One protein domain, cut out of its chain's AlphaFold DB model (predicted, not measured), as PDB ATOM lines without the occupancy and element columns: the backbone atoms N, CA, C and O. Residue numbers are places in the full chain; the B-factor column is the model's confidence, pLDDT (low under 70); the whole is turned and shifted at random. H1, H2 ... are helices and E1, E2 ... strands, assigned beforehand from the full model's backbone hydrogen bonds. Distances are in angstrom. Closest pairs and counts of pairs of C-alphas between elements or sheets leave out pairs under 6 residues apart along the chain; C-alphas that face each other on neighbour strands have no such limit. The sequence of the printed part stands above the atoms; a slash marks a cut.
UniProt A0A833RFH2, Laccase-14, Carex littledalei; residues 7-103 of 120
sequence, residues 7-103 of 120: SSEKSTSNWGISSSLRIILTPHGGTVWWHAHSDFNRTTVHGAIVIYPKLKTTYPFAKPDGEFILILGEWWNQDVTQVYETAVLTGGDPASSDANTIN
ATOM      1  N   SER A   7     -46.163 -18.000  25.985       64.31
ATOM      2  CA  SER A   7     -47.491 -18.311  26.520       64.31
ATOM      3  C   SER A   7     -48.315 -18.934  25.400       64.31
ATOM      4  O   SER A   7     -48.254 -18.443  24.268       64.31
ATOM      5  N   SER A   8     -49.028 -20.026  25.694       77.56
ATOM      6  CA  SER A   8     -49.867 -20.719  24.718       77.56
ATOM      7  C   SER A   8     -51.328 -20.750  25.141       77.56
ATOM      8  O   SER A   8     -51.628 -21.144  26.267       77.56
ATOM      9  N   GLU A   9     -52.227 -20.460  24.209       81.06
ATOM     10  CA  GLU A   9     -53.664 -20.700  24.357       81.06
ATOM     11  C   GLU A   9     -54.101 -21.756  23.348       81.06
ATOM     12  O   GLU A   9     -53.694 -21.708  22.189       81.06
ATOM     13  N   LYS A  10     -54.921 -22.718  23.776       84.88
ATOM     14  CA  LYS A  10     -55.397 -23.820  22.933       84.88
ATOM     15  C   LYS A  10     -56.868 -23.611  22.596       84.88
ATOM     16  O   LYS A  10     -57.666 -23.351  23.491       84.88
ATOM     17  N   SER A  11     -57.234 -23.779  21.329       84.50
ATOM     18  CA  SER A  11     -58.626 -23.752  20.874       84.50
ATOM     19  C   SER A  11     -58.953 -24.992  20.044       84.50
ATOM     20  O   SER A  11     -58.084 -25.583  19.393       84.50
ATOM     21  N   THR A  12     -60.214 -25.411  20.087       90.50
ATOM     22  CA  THR A  12     -60.730 -26.546  19.322       90.50
ATOM     23  C   THR A  12     -61.811 -26.067  18.364       90.50
ATOM     24  O   THR A  12     -62.657 -25.245  18.710       90.50
ATOM     25  N   SER A  13     -61.768 -26.568  17.134       88.06
ATOM     26  CA  SER A  13     -62.752 -26.288  16.090       88.06
ATOM     27  C   SER A  13     -63.079 -27.571  15.328       88.06
ATOM     28  O   SER A  13     -62.370 -28.572  15.450       88.06
ATOM     29  N   ASN A  14     -64.103 -27.531  14.478       88.75
ATOM     30  CA  ASN A  14     -64.476 -28.666  13.624       88.75
ATOM     31  C   ASN A  14     -63.367 -29.067  12.626       88.75
ATOM     32  O   ASN A  14     -63.428 -30.148  12.051       88.75
ATOM     33  N   TRP A  15     -62.353 -28.215  12.438       83.31
ATOM     34  CA  TRP A  15     -61.191 -28.452  11.575       83.31
ATOM     35  C   TRP A  15     -59.952 -28.935  12.338       83.31
ATOM     36  O   TRP A  15     -58.892 -29.117  11.743       83.31
ATOM     37  N   GLY A  16     -60.073 -29.141  13.654       90.75
ATOM     38  CA  GLY A  16     -59.004 -29.643  14.510       90.75
ATOM     39  C   GLY A  16     -58.640 -28.707  15.661       90.75
ATOM     40  O   GLY A  16     -59.381 -27.792  16.036       90.75
ATOM     41  N   ILE A  17     -57.478 -28.985  16.248       89.75
ATOM     42  CA  ILE A  17     -56.927 -28.289  17.412       89.75
ATOM     43  C   ILE A  17     -55.905 -27.261  16.931       89.75
ATOM     44  O   ILE A  17     -55.013 -27.599  16.157       89.75
ATOM     45  N   SER A  18     -55.983 -26.035  17.441       87.25
ATOM     46  CA  SER A  18     -54.962 -25.014  17.209       87.25
ATOM     47  C   SER A  18     -54.406 -24.480  18.525       87.25
ATOM     48  O   SER A  18     -55.013 -24.624  19.591       87.25
ATOM     49  N   SER A  19     -53.204 -23.912  18.477       86.81
ATOM     50  CA  SER A  19     -52.610 -23.234  19.624       86.81
ATOM     51  C   SER A  19     -51.965 -21.929  19.188       86.81
ATOM     52  O   SER A  19     -51.167 -21.904  18.254       86.81
ATOM     53  N   SER A  20     -52.317 -20.849  19.874       87.62
ATOM     54  CA  SER A  20     -51.749 -19.520  19.673       87.62
ATOM     55  C   SER A  20     -50.541 -19.355  20.580       87.62
ATOM     56  O   SER A  20     -50.644 -19.622  21.774       87.62
ATOM     57  N   LEU A  21     -49.408 -18.908  20.035       87.81
ATOM     58  CA  LEU A  21     -48.177 -18.665  20.790       87.81
ATOM     59  C   LEU A  21     -47.881 -17.165  20.844       87.81
ATOM     60  O   LEU A  21     -47.761 -16.512  19.806       87.81
ATOM     61  N   ARG A  22     -47.701 -16.620  22.050       88.94
ATOM     62  CA  ARG A  22     -47.183 -15.261  22.243       88.94
ATOM     63  C   ARG A  22     -45.674 -15.314  22.445       88.94
ATOM     64  O   ARG A  22     -45.215 -15.877  23.433       88.94
ATOM     65  N   ILE A  23     -44.929 -14.689  21.534       85.69
ATOM     66  CA  ILE A  23     -43.463 -14.615  21.567       85.69
ATOM     67  C   ILE A  23     -43.049 -13.179  21.901       85.69
ATOM     68  O   ILE A  23     -43.388 -12.244  21.177       85.69
ATOM     69  N   ILE A  24     -42.311 -12.998  22.998       86.50
ATOM     70  CA  ILE A  24     -41.763 -11.693  23.399       86.50
ATOM     71  C   ILE A  24     -40.289 -11.638  22.997       86.50
ATOM     72  O   ILE A  24     -39.457 -12.321  23.591       86.50
ATOM     73  N   LEU A  25     -39.967 -10.824  21.990       82.88
ATOM     74  CA  LEU A  25     -38.596 -10.648  21.509       82.88
ATOM     75  C   LEU A  25     -37.835  -9.627  22.366       82.88
ATOM     76  O   LEU A  25     -38.372  -8.577  22.728       82.88
ATOM     77  N   THR A  26     -36.570  -9.920  22.672       73.06
ATOM     78  CA  THR A  26     -35.674  -8.961  23.331       73.06
ATOM     79  C   THR A  26     -35.172  -7.915  22.324       73.06
ATOM     80  O   THR A  26     -35.194  -8.152  21.118       73.06
ATOM     81  N   PRO A  27     -34.733  -6.725  22.776       68.44
ATOM     82  CA  PRO A  27     -34.321  -5.638  21.882       68.44
ATOM     83  C   PRO A  27     -33.014  -5.890  21.115       68.44
ATOM     84  O   PRO A  27     -32.644  -5.057  20.291       68.44
ATOM     85  N   HIS A  28     -32.315  -6.991  21.389       71.31
ATOM     86  CA  HIS A  28     -31.090  -7.354  20.689       71.31
ATOM     87  C   HIS A  28     -31.459  -7.933  19.318       71.31
ATOM     88  O   HIS A  28     -32.102  -8.979  19.234       71.31
ATOM     89  N   GLY A  29     -31.094  -7.219  18.251       79.50
ATOM     90  CA  GLY A  29     -31.279  -7.680  16.875       79.50
ATOM     91  C   GLY A  29     -30.377  -8.871  16.550       79.50
ATOM     92  O   GLY A  29     -29.326  -9.059  17.166       79.50
ATOM     93  N   GLY A  30     -30.789  -9.681  15.581       87.88
ATOM     94  CA  GLY A  30     -30.065 -10.880  15.174       87.88
ATOM     95  C   GLY A  30     -30.964 -11.916  14.509       87.88
ATOM     96  O   GLY A  30     -32.134 -11.667  14.228       87.88
ATOM     97  N   THR A  31     -30.407 -13.101  14.271       89.94
ATOM     98  CA  THR A  31     -31.155 -14.244  13.737       89.94
ATOM     99  C   THR A  31     -31.407 -15.251  14.846       89.94
ATOM    100  O   THR A  31     -30.483 -15.663  15.547       89.94
ATOM    101  N   VAL A  32     -32.659 -15.672  14.981       91.12
ATOM    102  CA  VAL A  32     -33.054 -16.816  15.803       91.12
ATOM    103  C   VAL A  32     -33.765 -17.839  14.927       91.12
ATOM    104  O   VAL A  32     -34.067 -17.583  13.763       91.12
ATOM    105  N   TRP A  33     -34.017 -19.022  15.462       91.00
ATOM    106  CA  TRP A  33     -34.665 -20.103  14.732       91.00
ATOM    107  C   TRP A  33     -35.766 -20.717  15.587       91.00
ATOM    108  O   TRP A  33     -35.726 -20.649  16.817       91.00
ATOM    109  N   TRP A  34     -36.768 -21.276  14.923       91.81
ATOM    110  CA  TRP A  34     -37.858 -22.014  15.542       91.81
ATOM    111  C   TRP A  34     -37.906 -23.416  14.952       91.81
ATOM    112  O   TRP A  34     -37.532 -23.638  13.799       91.81
ATOM    113  N   HIS A  35     -38.377 -24.367  15.744       92.12
ATOM    114  CA  HIS A  35     -38.577 -25.737  15.305       92.12
ATOM    115  C   HIS A  35     -39.694 -26.395  16.112       92.12
ATOM    116  O   HIS A  35     -39.995 -25.968  17.230       92.12
ATOM    117  N   ALA A  36     -40.308 -27.439  15.556       90.44
ATOM    118  CA  ALA A  36     -41.201 -28.298  16.321       90.44
ATOM    119  C   ALA A  36     -40.452 -28.887  17.522       90.44
ATOM    120  O   ALA A  36     -39.287 -29.274  17.415       90.44
ATOM    121  N   HIS A  37     -41.118 -28.953  18.670       90.00
ATOM    122  CA  HIS A  37     -40.539 -29.479  19.908       90.00
ATOM    123  C   HIS A  37     -41.201 -30.801  20.341       90.00
ATOM    124  O   HIS A  37     -41.184 -31.160  21.517       90.00
ATOM    125  N   SER A  38     -41.797 -31.514  19.381       87.00
ATOM    126  CA  SER A  38     -42.313 -32.873  19.538       87.00
ATOM    127  C   SER A  38     -41.438 -33.847  18.753       87.00
ATOM    128  O   SER A  38     -41.293 -33.706  17.535       87.00
ATOM    129  N   ASP A  39     -40.846 -34.805  19.464       89.31
ATOM    130  CA  ASP A  39     -40.023 -35.885  18.914       89.31
ATOM    131  C   ASP A  39     -39.022 -35.388  17.850       89.31
ATOM    132  O   ASP A  39     -38.330 -34.379  18.035       89.31
ATOM    133  N   PHE A  40     -38.935 -36.085  16.715       90.50
ATOM    134  CA  PHE A  40     -38.026 -35.752  15.619       90.50
ATOM    135  C   PHE A  40     -38.661 -34.831  14.563       90.50
ATOM    136  O   PHE A  40     -38.058 -34.578  13.517       90.50
ATOM    137  N   ASN A  41     -39.825 -34.229  14.834       87.50
ATOM    138  CA  ASN A  41     -40.511 -33.369  13.861       87.50
ATOM    139  C   ASN A  41     -39.712 -32.110  13.491       87.50
ATOM    140  O   ASN A  41     -39.921 -31.537  12.422       87.50
ATOM    141  N   ARG A  42     -38.744 -31.695  14.322       86.56
ATOM    142  CA  ARG A  42     -37.814 -30.599  13.993       86.56
ATOM    143  C   ARG A  42     -37.009 -30.835  12.712       86.56
ATOM    144  O   ARG A  42     -36.542 -29.865  12.127       86.56
ATOM    145  N   THR A  43     -36.861 -32.081  12.260       87.56
ATOM    146  CA  THR A  43     -36.161 -32.420  11.007       87.56
ATOM    147  C   THR A  43     -36.829 -31.811   9.773       87.56
ATOM    148  O   THR A  43     -36.143 -31.433   8.830       87.56
ATOM    149  N   THR A  44     -38.152 -31.625   9.793       87.56
ATOM    150  CA  THR A  44     -38.926 -31.086   8.660       87.56
ATOM    151  C   THR A  44     -39.694 -29.808   9.012       87.56
ATOM    152  O   THR A  44     -39.939 -28.967   8.140       87.56
ATOM    153  N   VAL A  45     -40.026 -29.612  10.291       90.12
ATOM    154  CA  VAL A  45     -40.781 -28.467  10.809       90.12
ATOM    155  C   VAL A  45     -39.846 -27.539  11.585       90.12
ATOM    156  O   VAL A  45     -39.641 -27.684  12.789       90.12
ATOM    157  N   HIS A  46     -39.260 -26.586  10.868       92.31
ATOM    158  CA  HIS A  46     -38.343 -25.576  11.394       92.31
ATOM    159  C   HIS A  46     -38.225 -24.387  10.433       92.31
ATOM    160  O   HIS A  46     -38.561 -24.498   9.248       92.31
ATOM    161  N   GLY A  47     -37.689 -23.271  10.926       92.06
ATOM    162  CA  GLY A  47     -37.404 -22.077  10.134       92.06
ATOM    163  C   GLY A  47     -36.604 -21.024  10.901       92.06
ATOM    164  O   GLY A  47     -36.300 -21.185  12.082       92.06
ATOM    165  N   ALA A  48     -36.269 -19.930  10.221       92.75
ATOM    166  CA  ALA A  48     -35.565 -18.792  10.810       92.75
ATOM    167  C   ALA A  48     -36.524 -17.628  11.105       92.75
ATOM    168  O   ALA A  48     -37.530 -17.445  10.420       92.75
ATOM    169  N   ILE A  49     -36.181 -16.824  12.107       91.19
ATOM    170  CA  ILE A  49     -36.790 -15.532  12.422       91.19
ATOM    171  C   ILE A  49     -35.663 -14.502  12.430       91.19
ATOM    172  O   ILE A  49     -34.709 -14.614  13.203       91.19
ATOM    173  N   VAL A  50     -35.786 -13.492  11.574       91.12
ATOM    174  CA  VAL A  50     -34.830 -12.385  11.485       91.12
ATOM    175  C   VAL A  50     -35.376 -11.200  12.267       91.12
ATOM    176  O   VAL A  50     -36.477 -10.721  11.996       91.12
ATOM    177  N   ILE A  51     -34.607 -10.735  13.247       90.56
ATOM    178  CA  ILE A  51     -34.932  -9.587  14.089       90.56
ATOM    179  C   ILE A  51     -34.045  -8.427  13.648       90.56
ATOM    180  O   ILE A  51     -32.882  -8.325  14.041       90.56
ATOM    181  N   TYR A  52     -34.610  -7.551  12.823       89.75
ATOM    182  CA  TYR A  52     -33.931  -6.343  12.371       89.75
ATOM    183  C   TYR A  52     -33.733  -5.333  13.512       89.75
ATOM    184  O   TYR A  52     -34.504  -5.333  14.482       89.75
ATOM    185  N   PRO A  53     -32.737  -4.431  13.400       87.75
ATOM    186  CA  PRO A  53     -32.602  -3.300  14.306       87.75
ATOM    187  C   PRO A  53     -33.913  -2.513  14.403       87.75
ATOM    188  O   PRO A  53     -34.641  -2.344  13.421       87.75
ATOM    189  N   LYS A  54     -34.217  -2.006  15.600       85.12
ATOM    190  CA  LYS A  54     -35.391  -1.150  15.812       85.12
ATOM    191  C   LYS A  54     -35.307   0.096  14.932       85.12
ATOM    192  O   LYS A  54     -34.215   0.569  14.612       85.12
ATOM    193  N   LEU A  55     -36.459   0.678  14.606       82.88
ATOM    194  CA  LEU A  55     -36.516   1.963  13.905       82.88
ATOM    195  C   LEU A  55     -35.600   2.988  14.592       82.88
ATOM    196  O   LEU A  55     -35.636   3.124  15.814       82.88
ATOM    197  N   LYS A  56     -34.806   3.713  13.794       82.56
ATOM    198  CA  LYS A  56     -33.800   4.696  14.248       82.56
ATOM    199  C   LYS A  56     -32.584   4.109  14.983       82.56
ATOM    200  O   LYS A  56     -31.807   4.866  15.552       82.56
ATOM    201  N   THR A  57     -32.392   2.793  14.944       85.12
ATOM    202  CA  THR A  57     -31.126   2.139  15.306       85.12
ATOM    203  C   THR A  57     -30.474   1.567  14.051       85.12
ATOM    204  O   THR A  57     -31.154   1.294  13.062       85.12
ATOM    205  N   THR A  58     -29.154   1.422  14.068       86.19
ATOM    206  CA  THR A  58     -28.382   0.840  12.967       86.19
ATOM    207  C   THR A  58     -27.672  -0.420  13.438       86.19
ATOM    208  O   THR A  58     -27.525  -0.662  14.638       86.19
ATOM    209  N   TYR A  59     -27.244  -1.246  12.488       86.88
ATOM    210  CA  TYR A  59     -26.315  -2.323  12.791       86.88
ATOM    211  C   TYR A  59     -25.017  -1.746  13.387       86.88
ATOM    212  O   TYR A  59     -24.609  -0.646  13.006       86.88
ATOM    213  N   PRO A  60     -24.311  -2.488  14.259       89.75
ATOM    214  CA  PRO A  60     -22.979  -2.099  14.733       89.75
ATOM    215  C   PRO A  60     -21.890  -2.237  13.645       89.75
ATOM    216  O   PRO A  60     -20.702  -2.160  13.938       89.75
ATOM    217  N   PHE A  61     -22.295  -2.463  12.394       90.62
ATOM    218  CA  PHE A  61     -21.478  -2.633  11.196       90.62
ATOM    219  C   PHE A  61     -22.178  -1.964   9.998       90.62
ATOM    220  O   PHE A  61     -23.349  -1.584  10.082       90.62
ATOM    221  N   ALA A  62     -21.465  -1.802   8.878       92.38
ATOM    222  CA  ALA A  62     -22.037  -1.235   7.657       92.38
ATOM    223  C   ALA A  62     -23.225  -2.075   7.172       92.38
ATOM    224  O   ALA A  62     -23.151  -3.302   7.154       92.38
ATOM    225  N   LYS A  63     -24.321  -1.418   6.779       88.94
ATOM    226  CA  LYS A  63     -25.508  -2.122   6.286       88.94
ATOM    227  C   LYS A  63     -25.108  -3.036   5.113       88.94
ATOM    228  O   LYS A  63     -24.514  -2.525   4.165       88.94
ATOM    229  N   PRO A  64     -25.427  -4.339   5.163       90.06
ATOM    230  CA  PRO A  64     -25.095  -5.250   4.079       90.06
ATOM    231  C   PRO A  64     -25.911  -4.921   2.822       90.06
ATOM    232  O   PRO A  64     -27.065  -4.493   2.914       90.06
ATOM    233  N   ASP A  65     -25.324  -5.169   1.652       94.25
ATOM    234  CA  ASP A  65     -26.004  -5.021   0.357       94.25
ATOM    235  C   ASP A  65     -27.104  -6.078   0.154       94.25
ATOM    236  O   ASP A  65     -28.063  -5.858  -0.585       94.25
ATOM    237  N   GLY A  66     -26.988  -7.219   0.841       92.62
ATOM    238  CA  GLY A  66     -27.970  -8.297   0.828       92.62
ATOM    239  C   GLY A  66     -27.843  -9.214   2.043       92.62
ATOM    240  O   GLY A  66     -26.770  -9.364   2.624       92.62
ATOM    241  N   GLU A  67     -28.956  -9.841   2.416       92.06
ATOM    242  CA  GLU A  67     -29.043 -10.783   3.531       92.06
ATOM    243  C   GLU A  67     -29.674 -12.092   3.037       92.06
ATOM    244  O   GLU A  67     -30.687 -12.076   2.335       92.06
ATOM    245  N   PHE A  68     -29.079 -13.232   3.400       93.31
ATOM    246  CA  PHE A  68     -29.551 -14.561   3.004       93.31
ATOM    247  C   PHE A  68     -29.661 -15.473   4.220       93.31
ATOM    248  O   PHE A  68     -28.766 -15.518   5.063       93.31
ATOM    249  N   ILE A  69     -30.742 -16.250   4.278       94.00
ATOM    250  CA  ILE A  69     -30.928 -17.270   5.308       94.00
ATOM    251  C   ILE A  69     -30.372 -18.598   4.806       94.00
ATOM    252  O   ILE A  69     -30.788 -19.111   3.764       94.00
ATOM    253  N   LEU A  70     -29.436 -19.151   5.575       93.56
ATOM    254  CA  LEU A  70     -28.871 -20.479   5.370       93.56
ATOM    255  C   LEU A  70     -29.315 -21.385   6.518       93.56
ATOM    256  O   LEU A  70     -28.890 -21.213   7.659       93.56
ATOM    257  N   ILE A  71     -30.175 -22.348   6.210       92.25
ATOM    258  CA  ILE A  71     -30.622 -23.381   7.143       92.25
ATOM    259  C   ILE A  71     -29.858 -24.657   6.828       92.25
ATOM    260  O   ILE A  71     -30.001 -25.217   5.741       92.25
ATOM    261  N   LEU A  72     -29.060 -25.113   7.789       93.19
ATOM    262  CA  LEU A  72     -28.418 -26.419   7.735       93.19
ATOM    263  C   LEU A  72     -29.362 -27.453   8.348       93.19
ATOM    264  O   LEU A  72     -29.956 -27.203   9.395       93.19
ATOM    265  N   GLY A  73     -29.502 -28.602   7.697       92.00
ATOM    266  CA  GLY A  73     -30.364 -29.672   8.185       92.00
ATOM    267  C   GLY A  73     -29.942 -31.037   7.672       92.00
ATOM    268  O   GLY A  73     -29.061 -31.150   6.823       92.00
ATOM    269  N   GLU A  74     -30.619 -32.064   8.152       92.19
ATOM    270  CA  GLU A  74     -30.389 -33.458   7.783       92.19
ATOM    271  C   GLU A  74     -31.567 -34.010   6.973       92.19
ATOM    272  O   GLU A  74     -32.678 -33.476   7.015       92.19
ATOM    273  N   TRP A  75     -31.314 -35.072   6.214       90.94
ATOM    274  CA  TRP A  75     -32.279 -35.720   5.336       90.94
ATOM    275  C   TRP A  75     -32.254 -37.233   5.527       90.94
ATOM    276  O   TRP A  75     -31.187 -37.839   5.446       90.94
ATOM    277  N   TRP A  76     -33.433 -37.835   5.670       92.00
ATOM    278  CA  TRP A  76     -33.635 -39.280   5.611       92.00
ATOM    279  C   TRP A  76     -34.545 -39.615   4.432       92.00
ATOM    280  O   TRP A  76     -35.523 -38.917   4.166       92.00
ATOM    281  N   ASN A  77     -34.220 -40.679   3.705       90.00
ATOM    282  CA  ASN A  77     -35.080 -41.229   2.660       90.00
ATOM    283  C   ASN A  77     -36.285 -41.971   3.257       90.00
ATOM    284  O   ASN A  77     -37.331 -42.052   2.616       90.00
ATOM    285  N   GLN A  78     -36.132 -42.501   4.472       90.38
ATOM    286  CA  GLN A  78     -37.209 -43.098   5.260       90.38
ATOM    287  C   GLN A  78     -37.973 -42.048   6.077       90.38
ATOM    288  O   GLN A  78     -37.468 -40.951   6.325       90.38
ATOM    289  N   ASP A  79     -39.186 -42.394   6.518       90.44
ATOM    290  CA  ASP A  79     -39.969 -41.543   7.416       90.44
ATOM    291  C   ASP A  79     -39.214 -41.347   8.736       90.44
ATOM    292  O   ASP A  79     -38.852 -42.307   9.418       90.44
ATOM    293  N   VAL A  80     -38.984 -40.088   9.106       90.75
ATOM    294  CA  VAL A  80     -38.246 -39.725  10.320       90.75
ATOM    295  C   VAL A  80     -38.944 -40.243  11.585       90.75
ATOM    296  O   VAL A  80     -38.279 -40.569  12.568       90.75
ATOM    297  N   THR A  81     -40.270 -40.383  11.557       92.06
ATOM    298  CA  THR A  81     -41.040 -40.971  12.661       92.06
ATOM    299  C   THR A  81     -40.621 -42.421  12.896       92.06
ATOM    300  O   THR A  81     -40.407 -42.814  14.036       92.06
ATOM    301  N   GLN A  82     -40.386 -43.188  11.826       93.50
ATOM    302  CA  GLN A  82     -39.930 -44.577  11.928       93.50
ATOM    303  C   GLN A  82     -38.490 -44.671  12.442       93.50
ATOM    304  O   GLN A  82     -38.169 -45.579  13.213       93.50
ATOM    305  N   VAL A  83     -37.627 -43.719  12.063       93.38
ATOM    306  CA  VAL A  83     -36.262 -43.614  12.615       93.38
ATOM    307  C   VAL A  83     -36.313 -43.443  14.128       93.38
ATOM    308  O   VAL A  83     -35.605 -44.134  14.859       93.38
ATOM    309  N   TYR A  84     -37.175 -42.535  14.587       92.69
ATOM    310  CA  TYR A  84     -37.383 -42.271  16.002       92.69
ATOM    311  C   TYR A  84     -37.973 -43.483  16.734       92.69
ATOM    312  O   TYR A  84     -37.400 -43.931  17.724       92.69
ATOM    313  N   GLU A  85     -39.069 -44.052  16.230       94.69
ATOM    314  CA  GLU A  85     -39.735 -45.206  16.843       94.69
ATOM    315  C   GLU A  85     -38.795 -46.408  16.963       94.69
ATOM    316  O   GLU A  85     -38.748 -47.047  18.011       94.69
ATOM    317  N   THR A  86     -37.983 -46.683  15.938       94.62
ATOM    318  CA  THR A  86     -37.005 -47.781  15.972       94.62
ATOM    319  C   THR A  86     -35.958 -47.566  17.064       94.62
ATOM    320  O   THR A  86     -35.654 -48.498  17.813       94.62
ATOM    321  N   ALA A  87     -35.426 -46.348  17.196       94.00
ATOM    322  CA  ALA A  87     -34.460 -46.019  18.243       94.00
ATOM    323  C   ALA A  87     -35.075 -46.184  19.643       94.00
ATOM    324  O   ALA A  87     -34.482 -46.812  20.517       94.00
ATOM    325  N   VAL A  88     -36.309 -45.701  19.834       95.12
ATOM    326  CA  VAL A  88     -37.036 -45.832  21.105       95.12
ATOM    327  C   VAL A  88     -37.323 -47.297  21.447       95.12
ATOM    328  O   VAL A  88     -37.115 -47.705  22.587       95.12
ATOM    329  N   LEU A  89     -37.772 -48.100  20.478       96.50
ATOM    330  CA  LEU A  89     -38.121 -49.511  20.686       96.50
ATOM    331  C   LEU A  89     -36.900 -50.390  20.972       96.50
ATOM    332  O   LEU A  89     -36.976 -51.305  21.788       96.50
ATOM    333  N   THR A  90     -35.787 -50.139  20.285       95.75
ATOM    334  CA  THR A  90     -34.562 -50.938  20.431       95.75
ATOM    335  C   THR A  90     -33.677 -50.468  21.585       95.75
ATOM    336  O   THR A  90     -32.825 -51.228  22.041       95.75
ATOM    337  N   GLY A  91     -33.852 -49.226  22.048       95.25
ATOM    338  CA  GLY A  91     -32.944 -48.565  22.987       95.25
ATOM    339  C   GLY A  91     -31.569 -48.236  22.388       95.25
ATOM    340  O   GLY A  91     -30.661 -47.872  23.133       95.25
ATOM    341  N   GLY A  92     -31.404 -48.406  21.072       93.44
ATOM    342  CA  GLY A  92     -30.175 -48.121  20.337       93.44
ATOM    343  C   GLY A  92     -30.153 -46.721  19.723       93.44
ATOM    344  O   GLY A  92     -31.108 -45.949  19.827       93.44
ATOM    345  N   ASP A  93     -29.051 -46.403  19.045       94.56
ATOM    346  CA  ASP A  93     -28.898 -45.124  18.354       94.56
ATOM    347  C   ASP A  93     -29.830 -45.019  17.129       94.56
ATOM    348  O   ASP A  93     -30.040 -46.006  16.414       94.56
ATOM    349  N   PRO A  94     -30.373 -43.823  16.832       92.44
ATOM    350  CA  PRO A  94     -31.131 -43.596  15.608       92.44
ATOM    351  C   PRO A  94     -30.240 -43.749  14.370       92.44
ATOM    352  O   PRO A  94     -29.060 -43.395  14.378       92.44
ATOM    353  N   ALA A  95     -30.826 -44.232  13.273       94.06
ATOM    354  CA  ALA A  95     -30.121 -44.360  12.002       94.06
ATOM    355  C   ALA A  95     -29.562 -43.004  11.532       94.06
ATOM    356  O   ALA A  95     -30.255 -41.984  11.579       94.06
ATOM    357  N   SER A  96     -28.324 -43.001  11.032       95.44
ATOM    358  CA  SER A  96     -27.693 -41.804  10.465       95.44
ATOM    359  C   SER A  96     -28.482 -41.247   9.278       95.44
ATOM    360  O   SER A  96     -29.173 -41.987   8.575       95.44
ATOM    361  N   SER A  97     -28.373 -39.938   9.053       93.75
ATOM    362  CA  SER A  97     -28.995 -39.271   7.910       93.75
ATOM    363  C   SER A  97     -28.356 -39.692   6.583       93.75
ATOM    364  O   SER A  97     -27.152 -39.929   6.486       93.75
ATOM    365  N   ASP A  98     -29.173 -39.766   5.532       93.50
ATOM    366  CA  ASP A  98     -28.737 -40.074   4.167       93.50
ATOM    367  C   ASP A  98     -28.009 -38.889   3.513       93.50
ATOM    368  O   ASP A  98     -27.212 -39.064   2.588       93.50
ATOM    369  N   ALA A  99     -28.314 -37.658   3.943       92.69
ATOM    370  CA  ALA A  99     -27.644 -36.460   3.454       92.69
ATOM    371  C   ALA A  99     -27.756 -35.273   4.415       92.69
ATOM    372  O   ALA A  99     -28.767 -35.074   5.083       92.69
ATOM    373  N   ASN A 100     -26.757 -34.395   4.352       92.44
ATOM    374  CA  ASN A 100     -26.870 -33.026   4.845       92.44
ATOM    375  C   ASN A 100     -27.500 -32.122   3.777       92.44
ATOM    376  O   ASN A 100     -27.330 -32.335   2.570       92.44
ATOM    377  N   THR A 101     -28.201 -31.084   4.223       91.94
ATOM    378  CA  THR A 101     -28.920 -30.140   3.368       91.94
ATOM    379  C   THR A 101     -28.590 -28.693   3.704       91.94
ATOM    380  O   THR A 101     -28.305 -28.348   4.850       91.94
ATOM    381  N   ILE A 102     -28.673 -27.843   2.678       92.00
ATOM    382  CA  ILE A 102     -28.708 -26.384   2.807       92.00
ATOM    383  C   ILE A 102     -30.052 -25.937   2.249       92.00
ATOM    384  O   ILE A 102     -30.383 -26.256   1.107       92.00
ATOM    385  N   ASN A 103     -30.852 -25.237   3.051       91.38
ATOM    386  CA  ASN A 103     -32.200 -24.799   2.680       91.38
ATOM    387  C   ASN A 103     -33.064 -25.948   2.123       91.38
ATOM    388  O   ASN A 103     -33.826 -25.761   1.179       91.38
TER     389      ASN A 103
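What this domain is: This is residues 7 to 103 of the 120 residues of the protein "Laccase-14" of Carex littledalei (UniProt A0A833RFH2). Three separate two-stranded antiparallel ladders make an open, loosely joined model: the hairpin E1 and E2 lies well off to one side, the hairpin E3 and E4 lies nearest the middle, and the short pair E5 and E6 lies on the other side. The one helix, H1, sits at one end of the longest axis, and the unnamed stretch of residues 52 to 71 folds back round the other end; residues 12 to 17 and 60 to 66 stick out. The printed part has 97 residues, with one named helix and six named strands in the order E1, E2, E3, E4, E5, H1, E6. The class is mixed, helices and strands, with under half of the residues in named elements. The whole is only just loose, close to extended, with a radius of gyration of the C-alphas of 18.7 A and spans of 55 by 38 by 23 A.

Where its parts are: Find C-alpha 7 at (-47.491, -18.311, 26.520), where E1 begins; it runs over residues 7 to 13, 20.1 A long. E2 returns over residues 16 to 23, 22.7 A. Look next at E3, residues 30 to 35, 17.1 A, and E4, residues 46 to 51, 16.6 A. E5 is residues 72 to 75, 10.4 A. H1 starts at C-alpha 80, at (-38.246, -39.725, 10.320), and runs to residue 90, 15.5 A. E6, residues 99 to 102, measures 10.2 A and ends at C-alpha 102, at (-28.708, -26.384, 2.807).

How they stand to each other: Start with the hairpin E1 and E2, antiparallel at 159 degrees: C-alphas 10 and 19 face each other at 4.4 A, and N 20 and O 9 are within hydrogen-bond range at 2.8 A. Both strands are apart from E3, E4, E5, E6 and H1. In the hairpin E3 and E4, antiparallel at 156 degrees, look at N 49 and O 32, 2.8 A. E3 and E4 are apart from E5, E6 and H1. E5 and E6 are antiparallel at 146 degrees, with N 101 and O 73 at 2.7 A. In H1 every O i to N i+4 pair is within hydrogen-bond range.

The domain as a whole: Look at the C-alphas of Lys 56 and Thr 90, the two farthest apart, at 56.0 A. The printed part has no cut. The link from E4 to E5, 20 residues, is long; those from E1 to E2 and from E5 to H1 are tight. The mean pLDDT of the printed part is 89.2, and Ser 7 and Pro 27 are under 70.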